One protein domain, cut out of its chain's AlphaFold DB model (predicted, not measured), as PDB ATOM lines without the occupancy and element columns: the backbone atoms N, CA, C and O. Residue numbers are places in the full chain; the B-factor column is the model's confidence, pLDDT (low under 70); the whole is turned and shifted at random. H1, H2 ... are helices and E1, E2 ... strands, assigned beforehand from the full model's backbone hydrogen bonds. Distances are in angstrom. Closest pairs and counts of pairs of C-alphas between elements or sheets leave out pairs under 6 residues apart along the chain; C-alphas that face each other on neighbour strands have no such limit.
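What this domain is: This is residues 600 to 681 of the 1015 residues of the protein "Phosphatidylinositol-4-phosphate 5-kinase" of Stylonychia lemnae (UniProt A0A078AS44). One long helix, H5, stands across a gap from a loose cluster of four short helices and strand E1. Residues 647 to 653 bridge the gap, and residues 674 to 681 fold back from H5 toward E1. The 82 printed residues, with E1 then H1 to H5, are mostly helix and loose, radius of gyration of the C-alphas 15.1 A, spans 45 by 30 by 17 A.

Where its parts are: H5, residues 654 to 673, runs 28.1 A from (105.657, 264.352, 187.026) to (104.146, 240.492, 172.284). H4 is 640 to 646, H3 631 to 634, H2 624 to 629, H1 618 to 622. E1, 600 to 605, 15.6 A, begins at (119.029, 250.083, 201.104) and pairs with no named strand.

How they stand to each other: H5 touches no helix. H4 touches H1, C-alphas of Ser 646 and Arg 619 closest at 4.6 A. H1 and H2 only just touch, only at the corner, with 3 pairs of C-alphas within 8 A, the closest Asp 620 and Val 626, 6.3 A. H3 is close to but not clearly touching H2, C-alphas of Phe 634 and Val 627 closest at 6.7 A. Every O i to N i+4 pair is within hydrogen-bond range in H2 and H4, 15 of 16 in H5, 0 of 1 in H1, with 2 of 2 O i to N i+3; H3 is too short.

The domain as a whole: The printed part has no cut; E1 to H1 is a long link; no printed residue is under pLDDT 70.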
ATOM      1  N   ALA A 600     119.574 250.540 202.375       88.44
ATOM      2  CA  ALA A 600     119.029 250.083 201.104       88.44
ATOM      3  C   ALA A 600     118.133 248.855 201.324       88.44
ATOM      4  O   ALA A 600     118.550 247.882 201.953       88.44
ATOM      5  N   PHE A 601     116.921 248.895 200.774       90.81
ATOM      6  CA  PHE A 601     115.936 247.815 200.812       90.81
ATOM      7  C   PHE A 601     115.608 247.396 199.374       90.81
ATOM      8  O   PHE A 601     115.217 248.238 198.565       90.81
ATOM      9  N   GLY A 602     115.795 246.115 199.048       91.69
ATOM     10  CA  GLY A 602     115.550 245.568 197.710       91.69
ATOM     11  C   GLY A 602     114.217 244.830 197.628       91.69
ATOM     12  O   GLY A 602     113.983 243.903 198.401       91.69
ATOM     13  N   PHE A 603     113.370 245.207 196.673       93.44
ATOM     14  CA  PHE A 603     112.031 244.663 196.458       93.44
ATOM     15  C   PHE A 603     111.930 243.950 195.107       93.44
ATOM     16  O   PHE A 603     112.266 244.510 194.068       93.44
ATOM     17  N   ASP A 604     111.411 242.729 195.128       94.19
ATOM     18  CA  ASP A 604     110.836 242.020 193.987       94.19
ATOM     19  C   ASP A 604     109.358 242.442 193.886       94.19
ATOM     20  O   ASP A 604     108.566 242.120 194.769       94.19
ATOM     21  N   ILE A 605     108.982 243.185 192.841       94.88
ATOM     22  CA  ILE A 605     107.617 243.689 192.616       94.88
ATOM     23  C   ILE A 605     107.030 243.052 191.350       94.88
ATOM     24  O   ILE A 605     107.649 243.085 190.286       94.88
ATOM     25  N   LYS A 606     105.820 242.497 191.463       95.06
ATOM     26  CA  LYS A 606     105.039 241.866 190.382       95.06
ATOM     27  C   LYS A 606     103.665 242.497 190.143       95.06
ATOM     28  O   LYS A 606     103.024 242.173 189.151       95.06
ATOM     29  N   GLY A 607     103.168 243.316 191.069       92.75
ATOM     30  CA  GLY A 607     101.780 243.792 191.087       92.75
ATOM     31  C   GLY A 607     100.769 242.758 191.606       92.75
ATOM     32  O   GLY A 607      99.614 243.099 191.844       92.75
ATOM     33  N   SER A 608     101.182 241.506 191.833       92.94
ATOM     34  CA  SER A 608     100.359 240.477 192.473       92.94
ATOM     35  C   SER A 608     100.537 240.488 193.997       92.94
ATOM     36  O   SER A 608     101.600 240.823 194.514       92.94
ATOM     37  N   VAL A 609      99.486 240.121 194.742       88.69
ATOM     38  CA  VAL A 609      99.482 240.205 196.219       88.69
ATOM     39  C   VAL A 609      99.547 238.849 196.930       88.69
ATOM     40  O   VAL A 609     100.082 238.764 198.036       88.69
ATOM     41  N   HIS A 610      99.034 237.771 196.333       91.50
ATOM     42  CA  HIS A 610      98.952 236.461 196.989       91.50
ATOM     43  C   HIS A 610     100.339 235.798 197.119       91.50
ATOM     44  O   HIS A 610     101.055 235.658 196.134       91.50
ATOM     45  N   GLY A 611     100.749 235.417 198.337       89.06
ATOM     46  CA  GLY A 611     102.097 234.882 198.621       89.06
ATOM     47  C   GLY A 611     103.242 235.914 198.552       89.06
ATOM     48  O   GLY A 611     104.424 235.579 198.717       89.06
ATOM     49  N   ARG A 612     102.918 237.194 198.324       93.62
ATOM     50  CA  ARG A 612     103.877 238.276 198.043       93.62
ATOM     51  C   ARG A 612     104.197 239.139 199.272       93.62
ATOM     52  O   ARG A 612     104.253 240.356 199.176       93.62
ATOM     53  N   LYS A 613     104.445 238.488 200.414       93.38
ATOM     54  CA  LYS A 613     104.960 239.077 201.671       93.38
ATOM     55  C   LYS A 613     106.284 238.408 202.088       93.38
ATOM     56  O   LYS A 613     106.544 237.275 201.657       93.38
ATOM     57  N   MET A 614     107.117 239.086 202.879       92.94
ATOM     58  CA  MET A 614     108.413 238.580 203.362       92.94
ATOM     59  C   MET A 614     108.754 238.978 204.812       92.94
ATOM     60  O   MET A 614     109.516 238.265 205.468       92.94
ATOM     61  N   LEU A 615     108.206 240.084 205.320       92.06
ATOM     62  CA  LEU A 615     108.344 240.536 206.710       92.06
ATOM     63  C   LEU A 615     107.010 240.385 207.431       92.06
ATOM     64  O   LEU A 615     105.999 240.825 206.898       92.06
ATOM     65  N   ASP A 616     106.977 239.863 208.656       90.88
ATOM     66  CA  ASP A 616     105.721 239.736 209.414       90.88
ATOM     67  C   ASP A 616     105.065 241.105 209.669       90.88
ATOM     68  O   ASP A 616     103.861 241.279 209.445       90.88
ATOM     69  N   ASN A 617     105.888 242.104 210.008       90.19
ATOM     70  CA  ASN A 617     105.524 243.514 210.134       90.19
ATOM     71  C   ASN A 617     106.366 244.395 209.183       90.19
ATOM     72  O   ASN A 617     107.448 244.854 209.555       90.19
ATOM     73  N   PRO A 618     105.897 244.686 207.956       89.75
ATOM     74  CA  PRO A 618     106.668 245.497 207.013       89.75
ATOM     75  C   PRO A 618     106.918 246.941 207.468       89.75
ATOM     76  O   PRO A 618     107.904 247.552 207.052       89.75
ATOM     77  N   ARG A 619     106.074 247.510 208.343       86.75
ATOM     78  CA  ARG A 619     106.253 248.894 208.825       86.75
ATOM     79  C   ARG A 619     107.561 249.102 209.588       86.75
ATOM     80  O   ARG A 619     108.056 250.225 209.614       86.75
ATOM     81  N   ASP A 620     108.173 248.036 210.106       88.25
ATOM     82  CA  ASP A 620     109.482 248.102 210.761       88.25
ATOM     83  C   ASP A 620     110.611 248.600 209.841       88.25
ATOM     84  O   ASP A 620     111.610 249.099 210.350       88.25
ATOM     85  N   ILE A 621     110.441 248.573 208.508       87.50
ATOM     86  CA  ILE A 621     111.341 249.237 207.539       87.50
ATOM     87  C   ILE A 621     111.529 250.728 207.859       87.50
ATOM     88  O   ILE A 621     112.617 251.274 207.669       87.50
ATOM     89  N   LEU A 622     110.482 251.391 208.363       84.75
ATOM     90  CA  LEU A 622     110.527 252.805 208.732       84.75
ATOM     91  C   LEU A 622     111.140 253.045 210.122       84.75
ATOM     92  O   LEU A 622     111.334 254.197 210.488       84.75
ATOM     93  N   ASN A 623     111.494 252.003 210.885       84.12
ATOM     94  CA  ASN A 623     112.049 252.125 212.233       84.12
ATOM     95  C   ASN A 623     113.560 251.818 212.257       84.12
ATOM     96  O   ASN A 623     113.979 250.660 212.299       84.12
ATOM     97  N   TYR A 624     114.388 252.871 212.311       81.19
ATOM     98  CA  TYR A 624     115.857 252.773 212.362       81.19
ATOM     99  C   TYR A 624     116.358 251.797 213.423       81.19
ATOM    100  O   TYR A 624     117.297 251.054 213.156       81.19
ATOM    101  N   GLU A 625     115.782 251.788 214.628       80.06
ATOM    102  CA  GLU A 625     116.288 250.931 215.700       80.06
ATOM    103  C   GLU A 625     116.037 249.450 215.388       80.06
ATOM    104  O   GLU A 625     116.933 248.624 215.575       80.06
ATOM    105  N   VAL A 626     114.866 249.116 214.839       85.50
ATOM    106  CA  VAL A 626     114.535 247.742 214.435       85.50
ATOM    107  C   VAL A 626     115.390 247.307 213.242       85.50
ATOM    108  O   VAL A 626     115.978 246.224 213.291       85.50
ATOM    109  N   VAL A 627     115.551 248.147 212.213       86.00
ATOM    110  CA  VAL A 627     116.389 247.828 211.039       86.00
ATOM    111  C   VAL A 627     117.871 247.733 211.411       86.00
ATOM    112  O   VAL A 627     118.551 246.791 211.000       86.00
ATOM    113  N   TYR A 628     118.388 248.656 212.226       84.25
ATOM    114  CA  TYR A 628     119.790 248.673 212.649       84.25
ATOM    115  C   TYR A 628     120.154 247.456 213.508       84.25
ATOM    116  O   TYR A 628     121.243 246.904 213.339       84.25
ATOM    117  N   ARG A 629     119.249 247.009 214.390       84.69
ATOM    118  CA  ARG A 629     119.418 245.773 215.172       84.69
ATOM    119  C   ARG A 629     119.297 244.522 214.292       84.69
ATOM    120  O   ARG A 629     120.096 243.603 214.432       84.69
ATOM    121  N   ASN A 630     118.351 244.502 213.351       84.62
ATOM    122  CA  ASN A 630     117.983 243.310 212.579       84.62
ATOM    123  C   ASN A 630     118.429 243.349 211.103       84.62
ATOM    124  O   ASN A 630     117.731 242.815 210.243       84.62
ATOM    125  N   LYS A 631     119.597 243.926 210.774       83.31
ATOM    126  CA  LYS A 631     120.056 244.110 209.373       83.31
ATOM    127  C   LYS A 631     119.959 242.842 208.500       83.31
ATOM    128  O   LYS A 631     119.570 242.939 207.341       83.31
ATOM    129  N   LYS A 632     120.227 241.648 209.056       83.81
ATOM    130  CA  LYS A 632     120.068 240.341 208.367       83.81
ATOM    131  C   LYS A 632     118.640 240.071 207.850       83.81
ATOM    132  O   LYS A 632     118.482 239.319 206.893       83.81
ATOM    133  N   LEU A 633     117.607 240.606 208.504       84.44
ATOM    134  CA  LEU A 633     116.202 240.414 208.129       84.44
ATOM    135  C   LEU A 633     115.835 241.286 206.923       84.44
ATOM    136  O   LEU A 633     115.271 240.780 205.958       84.44
ATOM    137  N   PHE A 634     116.215 242.563 206.969       83.44
ATOM    138  CA  PHE A 634     115.910 243.560 205.938       83.44
ATOM    139  C   PHE A 634     116.842 243.503 204.717       83.44
ATOM    140  O   PHE A 634     116.498 244.029 203.666       83.44
ATOM    141  N   ALA A 635     117.985 242.818 204.824       81.50
ATOM    142  CA  ALA A 635     118.861 242.495 203.694       81.50
ATOM    143  C   ALA A 635     118.327 241.361 202.787       81.50
ATOM    144  O   ALA A 635     118.977 241.001 201.806       81.50
ATOM    145  N   LYS A 636     117.173 240.761 203.112       84.94
ATOM    146  CA  LYS A 636     116.474 239.811 202.231       84.94
ATOM    147  C   LYS A 636     115.682 240.574 201.167       84.94
ATOM    148  O   LYS A 636     115.174 241.654 201.445       84.94
ATOM    149  N   THR A 637     115.495 239.981 199.989       89.38
ATOM    150  CA  THR A 637     114.587 240.532 198.971       89.38
ATOM    151  C   THR A 637     113.147 240.537 199.484       89.38
ATOM    152  O   THR A 637     112.586 239.487 199.802       89.38
ATOM    153  N   LEU A 638     112.574 241.731 199.566       94.12
ATOM    154  CA  LEU A 638     111.209 242.022 199.992       94.12
ATOM    155  C   LEU A 638     110.239 241.925 198.807       94.12
ATOM    156  O   LEU A 638     110.678 241.772 197.667       94.12
ATOM    157  N   LYS A 639     108.928 241.990 199.051       95.12
ATOM    158  CA  LYS A 639     107.886 241.774 198.034       95.12
ATOM    159  C   LYS A 639     106.784 242.845 198.063       95.12
ATOM    160  O   LYS A 639     106.800 243.765 198.878       95.12
ATOM    161  N   ASP A 640     105.803 242.702 197.173       95.44
ATOM    162  CA  ASP A 640     104.686 243.625 196.935       95.44
ATOM    163  C   ASP A 640     103.913 244.028 198.201       95.44
ATOM    164  O   ASP A 640     103.711 245.217 198.443       95.44
ATOM    165  N   GLN A 641     103.506 243.071 199.047       94.75
ATOM    166  CA  GLN A 641     102.809 243.388 200.299       94.75
ATOM    167  C   GLN A 641     103.705 244.136 201.284       94.75
ATOM    168  O   GLN A 641     103.195 244.960 202.041       94.75
ATOM    169  N   ASP A 642     105.013 243.859 201.285       94.56
ATOM    170  CA  ASP A 642     105.947 244.568 202.154       94.56
ATOM    171  C   ASP A 642     106.025 246.038 201.710       94.56
ATOM    172  O   ASP A 642     105.750 246.937 202.499       94.56
ATOM    173  N   PHE A 643     106.258 246.289 200.416       94.38
ATOM    174  CA  PHE A 643     106.263 247.636 199.834       94.38
ATOM    175  C   PHE A 643     104.957 248.410 200.101       94.38
ATOM    176  O   PHE A 643     104.996 249.553 200.569       94.38
ATOM    177  N   LEU A 644     103.800 247.785 199.855       92.19
ATOM    178  CA  LEU A 644     102.482 248.403 200.048       92.19
ATOM    179  C   LEU A 644     102.196 248.742 201.520       92.19
ATOM    180  O   LEU A 644     101.594 249.778 201.798       92.19
ATOM    181  N   GLN A 645     102.629 247.900 202.466       90.88
ATOM    182  CA  GLN A 645     102.405 248.112 203.904       90.88
ATOM    183  C   GLN A 645     103.398 249.110 204.529       90.88
ATOM    184  O   GLN A 645     103.046 249.740 205.531       90.88
ATOM    185  N   SER A 646     104.593 249.277 203.948       89.25
ATOM    186  CA  SER A 646     105.629 250.207 204.427       89.25
ATOM    187  C   SER A 646     105.550 251.595 203.789       89.25
ATOM    188  O   SER A 646     105.536 252.588 204.510       89.25
ATOM    189  N   PHE A 647     105.508 251.687 202.455       86.56
ATOM    190  CA  PHE A 647     105.618 252.964 201.731       86.56
ATOM    191  C   PHE A 647     104.295 253.450 201.134       86.56
ATOM    192  O   PHE A 647     104.101 254.657 200.996       86.56
ATOM    193  N   LYS A 648     103.377 252.534 200.788       82.06
ATOM    194  CA  LYS A 648     102.139 252.761 200.006       82.06
ATOM    195  C   LYS A 648     102.372 253.262 198.567       82.06
ATOM    196  O   LYS A 648     101.776 252.722 197.641       82.06
ATOM    197  N   LYS A 649     103.211 254.285 198.375       86.25
ATOM    198  CA  LYS A 649     103.523 254.968 197.105       86.25
ATOM    199  C   LYS A 649     104.979 255.461 197.075       86.25
ATOM    200  O   LYS A 649     105.653 255.469 198.102       86.25
ATOM    201  N   LEU A 650     105.438 255.930 195.914       88.38
ATOM    202  CA  LEU A 650     106.659 256.732 195.771       88.38
ATOM    203  C   LEU A 650     106.286 258.149 195.321       88.38
ATOM    204  O   LEU A 650     105.543 258.310 194.356       88.38
ATOM    205  N   ASP A 651     106.821 259.169 195.992       86.56
ATOM    206  CA  ASP A 651     106.621 260.572 195.616       86.56
ATOM    207  C   ASP A 651     107.662 261.010 194.573       86.56
ATOM    208  O   ASP A 651     108.726 261.541 194.894       86.56
ATOM    209  N   LEU A 652     107.349 260.743 193.302       88.56
ATOM    210  CA  LEU A 652     108.113 261.183 192.129       88.56
ATOM    211  C   LEU A 652     107.572 262.519 191.598       88.56
ATOM    212  O   LEU A 652     106.383 262.811 191.733       88.56
ATOM    213  N   ASN A 653     108.413 263.324 190.938       92.62
ATOM    214  CA  ASN A 653     107.894 264.458 190.163       92.62
ATOM    215  C   ASN A 653     107.320 263.985 188.815       92.62
ATOM    216  O   ASN A 653     107.749 262.956 188.292       92.62
ATOM    217  N   GLN A 654     106.384 264.750 188.240       91.31
ATOM    218  CA  GLN A 654     105.657 264.352 187.026       91.31
ATOM    219  C   GLN A 654     106.602 263.923 185.891       91.31
ATOM    220  O   GLN A 654     106.498 262.804 185.411       91.31
ATOM    221  N   SER A 655     107.620 264.729 185.564       93.44
ATOM    222  CA  SER A 655     108.562 264.418 184.476       93.44
ATOM    223  C   SER A 655     109.430 263.177 184.734       93.44
ATOM    224  O   SER A 655     109.891 262.547 183.781       93.44
ATOM    225  N   GLN A 656     109.667 262.799 185.995       90.75
ATOM    226  CA  GLN A 656     110.275 261.505 186.327       90.75
ATOM    227  C   GLN A 656     109.277 260.361 186.131       90.75
ATOM    228  O   GLN A 656     109.631 259.351 185.529       90.75
ATOM    229  N   SER A 657     108.038 260.536 186.601       90.88
ATOM    230  CA  SER A 657     106.968 259.547 186.453       90.88
ATOM    231  C   SER A 657     106.670 259.261 184.980       90.88
ATOM    232  O   SER A 657     106.685 258.102 184.586       90.88
ATOM    233  N   ASP A 658     106.490 260.294 184.153       92.69
ATOM    234  CA  ASP A 658     106.181 260.171 182.721       92.69
ATOM    235  C   ASP A 658     107.261 259.370 181.976       92.69
ATOM    236  O   ASP A 658     106.957 258.476 181.188       92.69
ATOM    237  N   LYS A 659     108.543 259.652 182.261       90.94
ATOM    238  CA  LYS A 659     109.686 258.946 181.660       90.94
ATOM    239  C   LYS A 659     109.749 257.479 182.076       90.94
ATOM    240  O   LYS A 659     109.969 256.622 181.226       90.94
ATOM    241  N   ILE A 660     109.586 257.201 183.371       91.31
ATOM    242  CA  ILE A 660     109.655 255.838 183.913       91.31
ATOM    243  C   ILE A 660     108.469 255.014 183.405       91.31
ATOM    244  O   ILE A 660     108.669 253.904 182.923       91.31
ATOM    245  N   LEU A 661     107.251 255.563 183.446       93.50
ATOM    246  CA  LEU A 661     106.049 254.883 182.966       93.50
ATOM    247  C   LEU A 661     106.113 254.626 181.459       93.50
ATOM    248  O   LEU A 661     105.934 253.486 181.053       93.50
ATOM    249  N   SER A 662     106.474 255.617 180.638       94.12
ATOM    250  CA  SER A 662     106.588 255.422 179.185       94.12
ATOM    251  C   SER A 662     107.660 254.388 178.808       94.12
ATOM    252  O   SER A 662     107.455 253.583 177.898       94.12
ATOM    253  N   GLN A 663     108.790 254.335 179.526       95.12
ATOM    254  CA  GLN A 663     109.795 253.289 179.307       95.12
ATOM    255  C   GLN A 663     109.294 251.905 179.749       95.12
ATOM    256  O   GLN A 663     109.481 250.937 179.012       95.12
ATOM    257  N   LEU A 664     108.626 251.807 180.903       94.88
ATOM    258  CA  LEU A 664     108.036 250.556 181.385       94.88
ATOM    259  C   LEU A 664     106.915 250.052 180.469       94.88
ATOM    260  O   LEU A 664     106.843 248.854 180.227       94.88
ATOM    261  N   GLU A 665     106.080 250.933 179.920       96.00
ATOM    262  CA  GLU A 665     105.066 250.587 178.918       96.00
ATOM    263  C   GLU A 665     105.716 249.986 177.670       96.00
ATOM    264  O   GLU A 665     105.297 248.926 177.213       96.00
ATOM    265  N   ASN A 666     106.789 250.595 177.153       95.94
ATOM    266  CA  ASN A 666     107.526 250.050 176.012       95.94
ATOM    267  C   ASN A 666     108.196 248.700 176.337       95.94
ATOM    268  O   ASN A 666     108.155 247.793 175.505       95.94
ATOM    269  N   ASP A 667     108.793 248.553 177.525       96.88
ATOM    270  CA  ASP A 667     109.424 247.302 177.974       96.88
ATOM    271  C   ASP A 667     108.369 246.182 178.111       96.88
ATOM    272  O   ASP A 667     108.562 245.065 177.631       96.88
ATOM    273  N   VAL A 668     107.220 246.490 178.724       96.75
ATOM    274  CA  VAL A 668     106.095 245.562 178.922       96.75
ATOM    275  C   VAL A 668     105.411 245.216 177.601       96.75
ATOM    276  O   VAL A 668     105.059 244.055 177.407       96.75
ATOM    277  N   ASN A 669     105.276 246.158 176.663       96.62
ATOM    278  CA  ASN A 669     104.729 245.895 175.330       96.62
ATOM    279  C   ASN A 669     105.541 244.823 174.590       96.62
ATOM    280  O   ASN A 669     104.943 243.879 174.077       96.62
ATOM    281  N   LEU A 670     106.881 244.891 174.619       96.69
ATOM    282  CA  LEU A 670     107.725 243.822 174.071       96.69
ATOM    283  C   LEU A 670     107.452 242.480 174.773       96.69
ATOM    284  O   LEU A 670     107.252 241.463 174.109       96.69
ATOM    285  N   LEU A 671     107.431 242.458 176.109       96.69
ATOM    286  CA  LEU A 671     107.204 241.224 176.871       96.69
ATOM    287  C   LEU A 671     105.837 240.594 176.540       96.69
ATOM    288  O   LEU A 671     105.762 239.389 176.291       96.69
ATOM    289  N   MET A 672     104.776 241.403 176.453       96.19
ATOM    290  CA  MET A 672     103.434 240.955 176.068       96.19
ATOM    291  C   MET A 672     103.389 240.386 174.644       96.19
ATOM    292  O   MET A 672     102.738 239.363 174.434       96.19
ATOM    293  N   THR A 673     104.100 240.981 173.678       95.69
ATOM    294  CA  THR A 673     104.146 240.492 172.284       95.69
ATOM    295  C   THR A 673     104.657 239.051 172.178       95.69
ATOM    296  O   THR A 673     104.148 238.288 171.360       95.69
ATOM    297  N   HIS A 674     105.597 238.642 173.036       95.38
ATOM    298  CA  HIS A 674     106.113 237.265 173.084       95.38
ATOM    299  C   HIS A 674     105.399 236.372 174.120       95.38
ATOM    300  O   HIS A 674     105.868 235.270 174.410       95.38
ATOM    301  N   GLY A 675     104.280 236.824 174.702       94.56
ATOM    302  CA  GLY A 675     103.542 236.081 175.733       94.56
ATOM    303  C   GLY A 675     104.328 235.875 177.034       94.56
ATOM    304  O   GLY A 675     104.045 234.946 177.790       94.56
ATOM    305  N   LEU A 676     105.340 236.710 177.291       95.12
ATOM    306  CA  LEU A 676     106.159 236.642 178.493       95.12
ATOM    307  C   LEU A 676     105.367 237.205 179.676       95.12
ATOM    308  O   LEU A 676     104.762 238.271 179.597       95.12
ATOM    309  N   MET A 677     105.396 236.484 180.794       94.06
ATOM    310  CA  MET A 677     104.752 236.860 182.052       94.06
ATOM    311  C   MET A 677     105.607 236.392 183.235       94.06
ATOM    312  O   MET A 677     106.698 235.855 183.044       94.06
ATOM    313  N   ASP A 678     105.130 236.608 184.463       90.19
ATOM    314  CA  ASP A 678     105.833 236.231 185.700       90.19
ATOM    315  C   ASP A 678     107.230 236.871 185.884       90.19
ATOM    316  O   ASP A 678     108.000 236.470 186.766       90.19
ATOM    317  N   TYR A 679     107.533 237.910 185.104       93.62
ATOM    318  CA  TYR A 679     108.637 238.835 185.337       93.62
ATOM    319  C   TYR A 679     108.369 239.720 186.564       93.62
ATOM    320  O   TYR A 679     107.239 239.817 187.039       93.62
ATOM    321  N   SER A 680     109.421 240.370 187.065       92.94
ATOM    322  CA  SER A 680     109.364 241.293 188.200       92.94
ATOM    323  C   SER A 680     110.158 242.557 187.901       92.94
ATOM    324  O   SER A 680     111.246 242.476 187.328       92.94
ATOM    325  N   MET A 681     109.686 243.704 188.385       93.44
ATOM    326  CA  MET A 681     110.530 244.881 188.573       93.44
ATOM    327  C   MET A 681     111.341 244.694 189.861       93.44
ATOM    328  O   MET A 681     110.767 244.439 190.919       93.44
TER     329      MET A 681